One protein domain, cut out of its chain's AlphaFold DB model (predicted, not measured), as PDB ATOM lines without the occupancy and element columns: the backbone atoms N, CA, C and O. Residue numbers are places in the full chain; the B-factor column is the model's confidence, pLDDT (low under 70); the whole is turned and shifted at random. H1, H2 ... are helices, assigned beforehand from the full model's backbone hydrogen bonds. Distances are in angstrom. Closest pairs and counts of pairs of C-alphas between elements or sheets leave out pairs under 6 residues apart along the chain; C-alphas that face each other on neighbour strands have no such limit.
ATOM      1  N   PRO A  23      59.553 -12.300 -17.117       78.88
ATOM      2  CA  PRO A  23      58.257 -12.330 -16.424       78.88
ATOM      3  C   PRO A  23      57.257 -11.279 -16.935       78.88
ATOM      4  O   PRO A  23      56.059 -11.546 -17.006       78.88
ATOM      5  N   GLU A  24      57.733 -10.108 -17.361       81.88
ATOM      6  CA  GLU A  24      56.901  -9.043 -17.934       81.88
ATOM      7  C   GLU A  24      56.294  -9.461 -19.280       81.88
ATOM      8  O   GLU A  24      55.099  -9.279 -19.521       81.88
ATOM      9  N   LEU A  25      57.102 -10.089 -20.138       83.38
ATOM     10  CA  LEU A  25      56.644 -10.641 -21.412       83.38
ATOM     11  C   LEU A  25      55.614 -11.756 -21.209       83.38
ATOM     12  O   LEU A  25      54.613 -11.791 -21.925       83.38
ATOM     13  N   LEU A  26      55.830 -12.635 -20.227       84.44
ATOM     14  CA  LEU A  26      54.913 -13.729 -19.901       84.44
ATOM     15  C   LEU A  26      53.548 -13.207 -19.432       84.44
ATOM     16  O   LEU A  26      52.524 -13.638 -19.959       84.44
ATOM     17  N   ILE A  27      53.518 -12.218 -18.530       84.50
ATOM     18  CA  ILE A  27      52.269 -11.608 -18.040       84.50
ATOM     19  C   ILE A  27      51.516 -10.898 -19.169       84.50
ATOM     20  O   ILE A  27      50.309 -11.083 -19.332       84.50
ATOM     21  N   ARG A  28      52.217 -10.112 -19.993       83.75
ATOM     22  CA  ARG A  28      51.592  -9.419 -21.132       83.75
ATOM     23  C   ARG A  28      51.053 -10.398 -22.169       83.75
ATOM     24  O   ARG A  28      49.993 -10.164 -22.751       83.75
ATOM     25  N   ARG A  29      51.757 -11.511 -22.383       83.25
ATOM     26  CA  ARG A  29      51.308 -12.587 -23.267       83.25
ATOM     27  C   ARG A  29      50.077 -13.300 -22.704       83.25
ATOM     28  O   ARG A  29      49.144 -13.532 -23.467       83.25
ATOM     29  N   ALA A  30      50.042 -13.576 -21.400       84.88
ATOM     30  CA  ALA A  30      48.880 -14.139 -20.717       84.88
ATOM     31  C   ALA A  30      47.643 -13.240 -20.876       84.88
ATOM     32  O   ALA A  30      46.591 -13.708 -21.301       84.88
ATOM     33  N   HIS A  31      47.796 -11.933 -20.643       83.94
ATOM     34  CA  HIS A  31      46.717 -10.964 -20.831       83.94
ATOM     35  C   HIS A  31      46.202 -10.929 -22.279       83.94
ATOM     36  O   HIS A  31      44.996 -11.016 -22.509       83.94
ATOM     37  N   ARG A  32      47.100 -10.877 -23.272       82.94
ATOM     38  CA  ARG A  32      46.698 -10.918 -24.689       82.94
ATOM     39  C   ARG A  32      45.930 -12.203 -25.025       82.94
ATOM     40  O   ARG A  32      44.925 -12.139 -25.723       82.94
ATOM     41  N   MET A  33      46.365 -13.354 -24.509       81.19
ATOM     42  CA  MET A  33      45.664 -14.626 -24.720       81.19
ATOM     43  C   MET A  33      44.275 -14.658 -24.073       81.19
ATOM     44  O   MET A  33      43.370 -15.269 -24.643       81.19
ATOM     45  N   ALA A  34      44.097 -13.998 -22.923       77.00
ATOM     46  CA  ALA A  34      42.786 -13.794 -22.303       77.00
ATOM     47  C   ALA A  34      41.846 -13.024 -23.239       77.00
ATOM     48  O   ALA A  34      40.713 -13.443 -23.459       77.00
ATOM     49  N   GLN A  35      42.341 -11.933 -23.833       76.00
ATOM     50  CA  GLN A  35      41.564 -11.090 -24.747       76.00
ATOM     51  C   GLN A  35      41.239 -11.776 -26.079       76.00
ATOM     52  O   GLN A  35      40.185 -11.523 -26.654       76.00
ATOM     53  N   GLU A  36      42.111 -12.659 -26.574       78.62
ATOM     54  CA  GLU A  36      41.858 -13.411 -27.810       78.62
ATOM     55  C   GLU A  36      40.709 -14.429 -27.684       78.62
ATOM     56  O   GLU A  36      40.226 -14.908 -28.709       78.62
ATOM     57  N   GLY A  37      40.272 -14.785 -26.468       64.56
ATOM     58  CA  GLY A  37      39.047 -15.565 -26.241       64.56
ATOM     59  C   GLY A  37      39.022 -16.966 -26.870       64.56
ATOM     60  O   GLY A  37      37.958 -17.569 -26.999       64.56
ATOM     61  N   LYS A  38      40.174 -17.505 -27.289       72.31
ATOM     62  CA  LYS A  38      40.260 -18.844 -27.890       72.31
ATOM     63  C   LYS A  38      40.018 -19.914 -26.822       72.31
ATOM     64  O   LYS A  38      40.587 -19.857 -25.730       72.31
ATOM     65  N   ASN A  39      39.202 -20.920 -27.150       65.75
ATOM     66  CA  ASN A  39      38.953 -22.071 -26.279       65.75
ATOM     67  C   ASN A  39      40.290 -22.709 -25.855       65.75
ATOM     68  O   ASN A  39      41.059 -23.158 -26.702       65.75
ATOM     69  N   GLY A  40      40.573 -22.729 -24.548       68.94
ATOM     70  CA  GLY A  40      41.817 -23.268 -23.977       68.94
ATOM     71  C   GLY A  40      42.919 -22.238 -23.691       68.94
ATOM     72  O   GLY A  40      43.864 -22.561 -22.972       68.94
ATOM     73  N   SER A  41      42.784 -20.987 -24.148       75.62
ATOM     74  CA  SER A  41      43.746 -19.918 -23.837       75.62
ATOM     75  C   SER A  41      43.802 -19.573 -22.352       75.62
ATOM     76  O   SER A  41      44.835 -19.101 -21.880       75.62
ATOM     77  N   ALA A  42      42.729 -19.847 -21.604       79.50
ATOM     78  CA  ALA A  42      42.676 -19.565 -20.177       79.50
ATOM     79  C   ALA A  42      43.736 -20.353 -19.387       79.50
ATOM     80  O   ALA A  42      44.496 -19.777 -18.612       79.50
ATOM     81  N   SER A  43      43.841 -21.658 -19.648       83.06
ATOM     82  CA  SER A  43      44.802 -22.542 -18.983       83.06
ATOM     83  C   SER A  43      46.246 -22.209 -19.352       83.06
ATOM     84  O   SER A  43      47.134 -22.268 -18.505       83.06
ATOM     85  N   VAL A  44      46.484 -21.833 -20.613       83.44
ATOM     86  CA  VAL A  44      47.816 -21.429 -21.089       83.44
ATOM     87  C   VAL A  44      48.231 -20.109 -20.451       83.44
ATOM     88  O   VAL A  44      49.356 -19.974 -19.985       83.44
ATOM     89  N   ALA A  45      47.325 -19.140 -20.379       84.31
ATOM     90  CA  ALA A  45      47.612 -17.859 -19.758       84.31
ATOM     91  C   ALA A  45      47.828 -17.982 -18.238       84.31
ATOM     92  O   ALA A  45      48.712 -17.318 -17.703       84.31
ATOM     93  N   ASP A  46      47.114 -18.882 -17.555       85.94
ATOM     94  CA  ASP A  46      47.361 -19.199 -16.141       85.94
ATOM     95  C   ASP A  46      48.748 -19.832 -15.919       85.94
ATOM     96  O   ASP A  46      49.474 -19.463 -14.994       85.94
ATOM     97  N   ALA A  47      49.165 -20.734 -16.818       85.94
ATOM     98  CA  ALA A  47      50.509 -21.308 -16.800       85.94
ATOM     99  C   ALA A  47      51.590 -20.231 -16.999       85.94
ATOM    100  O   ALA A  47      52.539 -20.176 -16.222       85.94
ATOM    101  N   LEU A  48      51.400 -19.314 -17.954       85.81
ATOM    102  CA  LEU A  48      52.318 -18.195 -18.194       85.81
ATOM    103  C   LEU A  48      52.436 -17.263 -16.979       85.81
ATOM    104  O   LEU A  48      53.523 -16.766 -16.686       85.81
ATOM    105  N   LEU A  49      51.342 -17.035 -16.247       85.94
ATOM    106  CA  LEU A  49      51.361 -16.241 -15.016       85.94
ATOM    107  C   LEU A  49      52.164 -16.931 -13.911       85.94
ATOM    108  O   LEU A  49      52.986 -16.285 -13.257       85.94
ATOM    109  N   LYS A  50      52.000 -18.247 -13.755       84.69
ATOM    110  CA  LYS A  50      52.808 -19.054 -12.831       84.69
ATOM    111  C   LYS A  50      54.283 -19.078 -13.219       84.69
ATOM    112  O   LYS A  50      55.131 -18.928 -12.344       84.69
ATOM    113  N   GLU A  51      54.596 -19.209 -14.508       84.25
ATOM    114  CA  GLU A  51      55.968 -19.141 -15.030       84.25
ATOM    115  C   GLU A  51      56.605 -17.767 -14.800       84.25
ATOM    116  O   GLU A  51      57.790 -17.672 -14.487       84.25
ATOM    117  N   ALA A  52      55.814 -16.693 -14.864       80.31
ATOM    118  CA  ALA A  52      56.263 -15.361 -14.473       80.31
ATOM    119  C   ALA A  52      56.514 -15.238 -12.955       80.31
ATOM    120  O   ALA A  52      57.009 -14.214 -12.494       80.31
ATOM    121  N   GLY A  53      56.178 -16.251 -12.153       79.31
ATOM    122  CA  GLY A  53      56.245 -16.204 -10.693       79.31
ATOM    123  C   GLY A  53      55.114 -15.388 -10.066       79.31
ATOM    124  O   GLY A  53      55.236 -14.963  -8.918       79.31
ATOM    125  N   SER A  54      54.037 -15.150 -10.814       77.25
ATOM    126  CA  SER A  54      52.835 -14.490 -10.324       77.25
ATOM    127  C   SER A  54      51.936 -15.495  -9.600       77.25
ATOM    128  O   SER A  54      51.804 -16.643 -10.020       77.25
ATOM    129  N   GLN A  55      51.327 -15.072  -8.493       75.12
ATOM    130  CA  GLN A  55      50.392 -15.908  -7.725       75.12
ATOM    131  C   GLN A  55      48.937 -15.744  -8.169       75.12
ATOM    132  O   GLN A  55      48.092 -16.521  -7.735       75.12
ATOM    133  N   ILE A  56      48.657 -14.744  -9.007       80.62
ATOM    134  CA  ILE A  56      47.305 -14.453  -9.478       80.62
ATOM    135  C   ILE A  56      46.989 -15.259 -10.738       80.62
ATOM    136  O   ILE A  56      47.855 -15.452 -11.597       80.62
ATOM    137  N   GLY A  57      45.743 -15.711 -10.842       84.00
ATOM    138  CA  GLY A  57      45.236 -16.380 -12.035       84.00
ATOM    139  C   GLY A  57      44.840 -15.397 -13.136       84.00
ATOM    140  O   GLY A  57      44.785 -14.182 -12.933       84.00
ATOM    141  N   LEU A  58      44.519 -15.924 -14.318       84.06
ATOM    142  CA  LEU A  58      44.124 -15.098 -15.468       84.06
ATOM    143  C   LEU A  58      42.865 -14.257 -15.222       84.06
ATOM    144  O   LEU A  58      42.756 -13.141 -15.735       84.06
ATOM    145  N   HIS A  59      41.909 -14.814 -14.476       83.06
ATOM    146  CA  HIS A  59      40.658 -14.137 -14.147       83.06
ATOM    147  C   HIS A  59      40.934 -12.896 -13.293       83.06
ATOM    148  O   HIS A  59      40.608 -11.792 -13.713       83.06
ATOM    149  N   GLU A  60      41.676 -13.069 -12.195       84.19
ATOM    150  CA  GLU A  60      42.146 -11.967 -11.348       84.19
ATOM    151  C   GLU A  60      42.966 -10.944 -12.136       84.19
ATOM    152  O   GLU A  60      42.768  -9.746 -11.975       84.19
ATOM    153  N   LEU A  61      43.866 -11.389 -13.021       83.19
ATOM    154  CA  LEU A  61      44.625 -10.474 -13.871       83.19
ATOM    155  C   LEU A  61      43.695  -9.631 -14.756       83.19
ATOM    156  O   LEU A  61      43.903  -8.426 -14.863       83.19
ATOM    157  N   SER A  62      42.683 -10.244 -15.378       81.88
ATOM    158  CA  SER A  62      41.718  -9.517 -16.214       81.88
ATOM    159  C   SER A  62      40.886  -8.546 -15.391       81.88
ATOM    160  O   SER A  62      40.776  -7.396 -15.789       81.88
ATOM    161  N   GLU A  63      40.362  -8.962 -14.238       85.31
ATOM    162  CA  GLU A  63      39.592  -8.083 -13.350       85.31
ATOM    163  C   GLU A  63      40.436  -6.901 -12.855       85.31
ATOM    164  O   GLU A  63      39.987  -5.754 -12.848       85.31
ATOM    165  N   ILE A  64      41.695  -7.152 -12.483       83.56
ATOM    166  CA  ILE A  64      42.613  -6.100 -12.050       83.56
ATOM    167  C   ILE A  64      42.890  -5.129 -13.193       83.56
ATOM    168  O   ILE A  64      42.882  -3.926 -12.960       83.56
ATOM    169  N   ILE A  65      43.137  -5.615 -14.410       80.31
ATOM    170  CA  ILE A  65      43.415  -4.743 -15.558       80.31
ATOM    171  C   ILE A  65      42.160  -3.976 -15.994       80.31
ATOM    172  O   ILE A  65      42.281  -2.805 -16.343       80.31
ATOM    173  N   ASP A  66      40.982  -4.600 -15.932       81.62
ATOM    174  CA  ASP A  66      39.694  -3.988 -16.273       81.62
ATOM    175  C   ASP A  66      39.367  -2.819 -15.334       81.62
ATOM    176  O   ASP A  66      39.077  -1.706 -15.773       81.62
ATOM    177  N   HIS A  67      39.530  -3.026 -14.025       82.12
ATOM    178  CA  HIS A  67      39.244  -1.992 -13.031       82.12
ATOM    179  C   HIS A  67      40.403  -1.014 -12.806       82.12
ATOM    180  O   HIS A  67      40.184   0.143 -12.435       82.12
ATOM    181  N   LYS A  68      41.646  -1.485 -12.921       81.62
ATOM    182  CA  LYS A  68      42.865  -0.787 -12.482       81.62
ATOM    183  C   LYS A  68      44.069  -1.169 -13.355       81.62
ATOM    184  O   LYS A  68      45.007  -1.816 -12.877       81.62
ATOM    185  N   PRO A  69      44.130  -0.698 -14.610       73.88
ATOM    186  CA  PRO A  69      45.188  -1.076 -15.551       73.88
ATOM    187  C   PRO A  69      46.608  -0.731 -15.065       73.88
ATOM    188  O   PRO A  69      47.565  -1.412 -15.423       73.88
ATOM    189  N   TRP A  70      46.769   0.265 -14.186       77.69
ATOM    190  CA  TRP A  70      48.067   0.629 -13.595       77.69
ATOM    191  C   TRP A  70      48.623  -0.410 -12.604       77.69
ATOM    192  O   TRP A  70      49.816  -0.385 -12.298       77.69
ATOM    193  N   LEU A  71      47.795  -1.329 -12.090       79.25
ATOM    194  CA  LEU A  71      48.248  -2.410 -11.205       79.25
ATOM    195  C   LEU A  71      48.978  -3.524 -11.959       79.25
ATOM    196  O   LEU A  71      49.736  -4.266 -11.335       79.25
ATOM    197  N   LEU A  72      48.823  -3.604 -13.284       78.56
ATOM    198  CA  LEU A  72      49.571  -4.534 -14.131       78.56
ATOM    199  C   LEU A  72      51.078  -4.428 -13.880       78.56
ATOM    200  O   LEU A  72      51.767  -5.430 -13.732       78.56
ATOM    201  N   GLU A  73      51.580  -3.207 -13.746       76.19
ATOM    202  CA  GLU A  73      52.997  -2.943 -13.517       76.19
ATOM    203  C   GLU A  73      53.439  -3.327 -12.100       76.19
ATOM    204  O   GLU A  73      54.566  -3.777 -11.906       76.19
ATOM    205  N   MET A  74      52.551  -3.235 -11.101       77.94
ATOM    206  CA  MET A  74      52.820  -3.791  -9.769       77.94
ATOM    207  C   MET A  74      52.910  -5.315  -9.806       77.94
ATOM    208  O   MET A  74      53.799  -5.878  -9.171       77.94
ATOM    209  N   ILE A  75      52.027  -5.968 -10.562       79.38
ATOM    210  CA  ILE A  75      52.042  -7.421 -10.747       79.38
ATOM    211  C   ILE A  75      53.329  -7.832 -11.462       79.38
ATOM    212  O   ILE A  75      54.020  -8.723 -10.988       79.38
ATOM    213  N   ILE A  76      53.707  -7.136 -12.534       78.00
ATOM    214  CA  ILE A  76      54.961  -7.360 -13.267       78.00
ATOM    215  C   ILE A  76      56.183  -7.156 -12.367       78.00
ATOM    216  O   ILE A  76      57.111  -7.956 -12.401       78.00
ATOM    217  N   ASN A  77      56.196  -6.105 -11.546       75.00
ATOM    218  CA  ASN A  77      57.309  -5.808 -10.644       75.00
ATOM    219  C   ASN A  77      57.375  -6.765  -9.435       75.00
ATOM    220  O   ASN A  77      58.425  -6.910  -8.807       75.00
ATOM    221  N   GLY A  78      56.250  -7.391  -9.076       71.44
ATOM    222  CA  GLY A  78      56.181  -8.470  -8.088       71.44
ATOM    223  C   GLY A  78      56.525  -9.843  -8.676       71.44
ATOM    224  O   GLY A  78      57.083 -10.692  -7.981       71.44
ATOM    225  N   ALA A  79      56.240 -10.047  -9.957       69.19
ATOM    226  CA  ALA A  79      56.544 -11.251 -10.710       69.19
ATOM    227  C   ALA A  79      58.056 -11.377 -10.960       69.19
ATOM    228  O   ALA A  79      58.771 -10.401 -11.168       69.19
TER     229      ALA A  79
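AT A GLANCE: This is residues 23 to 79 of the 89 residues of an uncharacterized protein of Ochrobactrum sp. MYb71 (UniProt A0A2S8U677). Two helices side by side, H1 and H2, form a helical hairpin; H3 runs crosswise to both, and H4 folds back from H3 to the first residues of H1. H3 and H4 make a V, and the centres of H1, H3 and H4 make a triangle in which each helix touches the other two. The printed part has 57 residues with four named helices, in the order H1, H2, H3, H4, and no named strand; the class is all helix, with mostly crossed packing. It is compact, with a radius of gyration of the C-alphas of 9.9 A, and rounded, spanning 28 by 23 by 16 A.

HOW THE PARTS SIT: H1, residues 23 to 35, is the longest helix. It touches H2, residues 41 to 51, at a shallow tilt of 13 degrees, opposite ways; their closest C-alphas, of Ala 30 and Ala 45, are 4.0 A apart. With residues 30 to 34 alone, H1 touches H3, residues 58 to 67, about perpendicular at 83 degrees; the closest C-alphas, of His 31 and Ser 62, are 7.0 A apart. H2 touches H3 about perpendicular at 88 degrees, closest at the C-alphas of Asp 46 and Leu 58, 5.3 A apart. H3 touches H4, residues 71 to 78, at a steep tilt of 48 degrees, opposite ways; the closest C-alphas, of Ile 65 and Leu 72, are 6.3 A apart. With residues 23 to 27 alone, H1 touches H4 at a tilt of 35.3 degrees, only just steep, opposite ways; the closest C-alphas, of Glu 24 and Ile 76, are 5.3 A apart. H2 and H4 are apart. In H1, H2, H3 and H4 every O i to N i+4 pair is within hydrogen-bond range.

IN THESE COORDINATES: H1 begins at C-alpha 23 (58.257, -12.330, -16.424) and is 18.7 A long from first to last C-alpha. H2 measures 15.1 A, H3 14.2 A and H4 10.5 A. H4 ends at C-alpha 78 (56.181, -8.470, -8.088).

THE WHOLE: The C-alphas farthest apart, of Asn 39 and Asn 77, are 29.1 A apart, while those of Pro 23 and Ala 79, the first and last printed, are 6.1 A apart. The printed part has no cut. The links H1 to H2 and H3 to H4 are tight, H2 to H3 is short, and none is long. The mean pLDDT of the printed part is 80.0; residues 37, 39 to 40 and 79 are under 70.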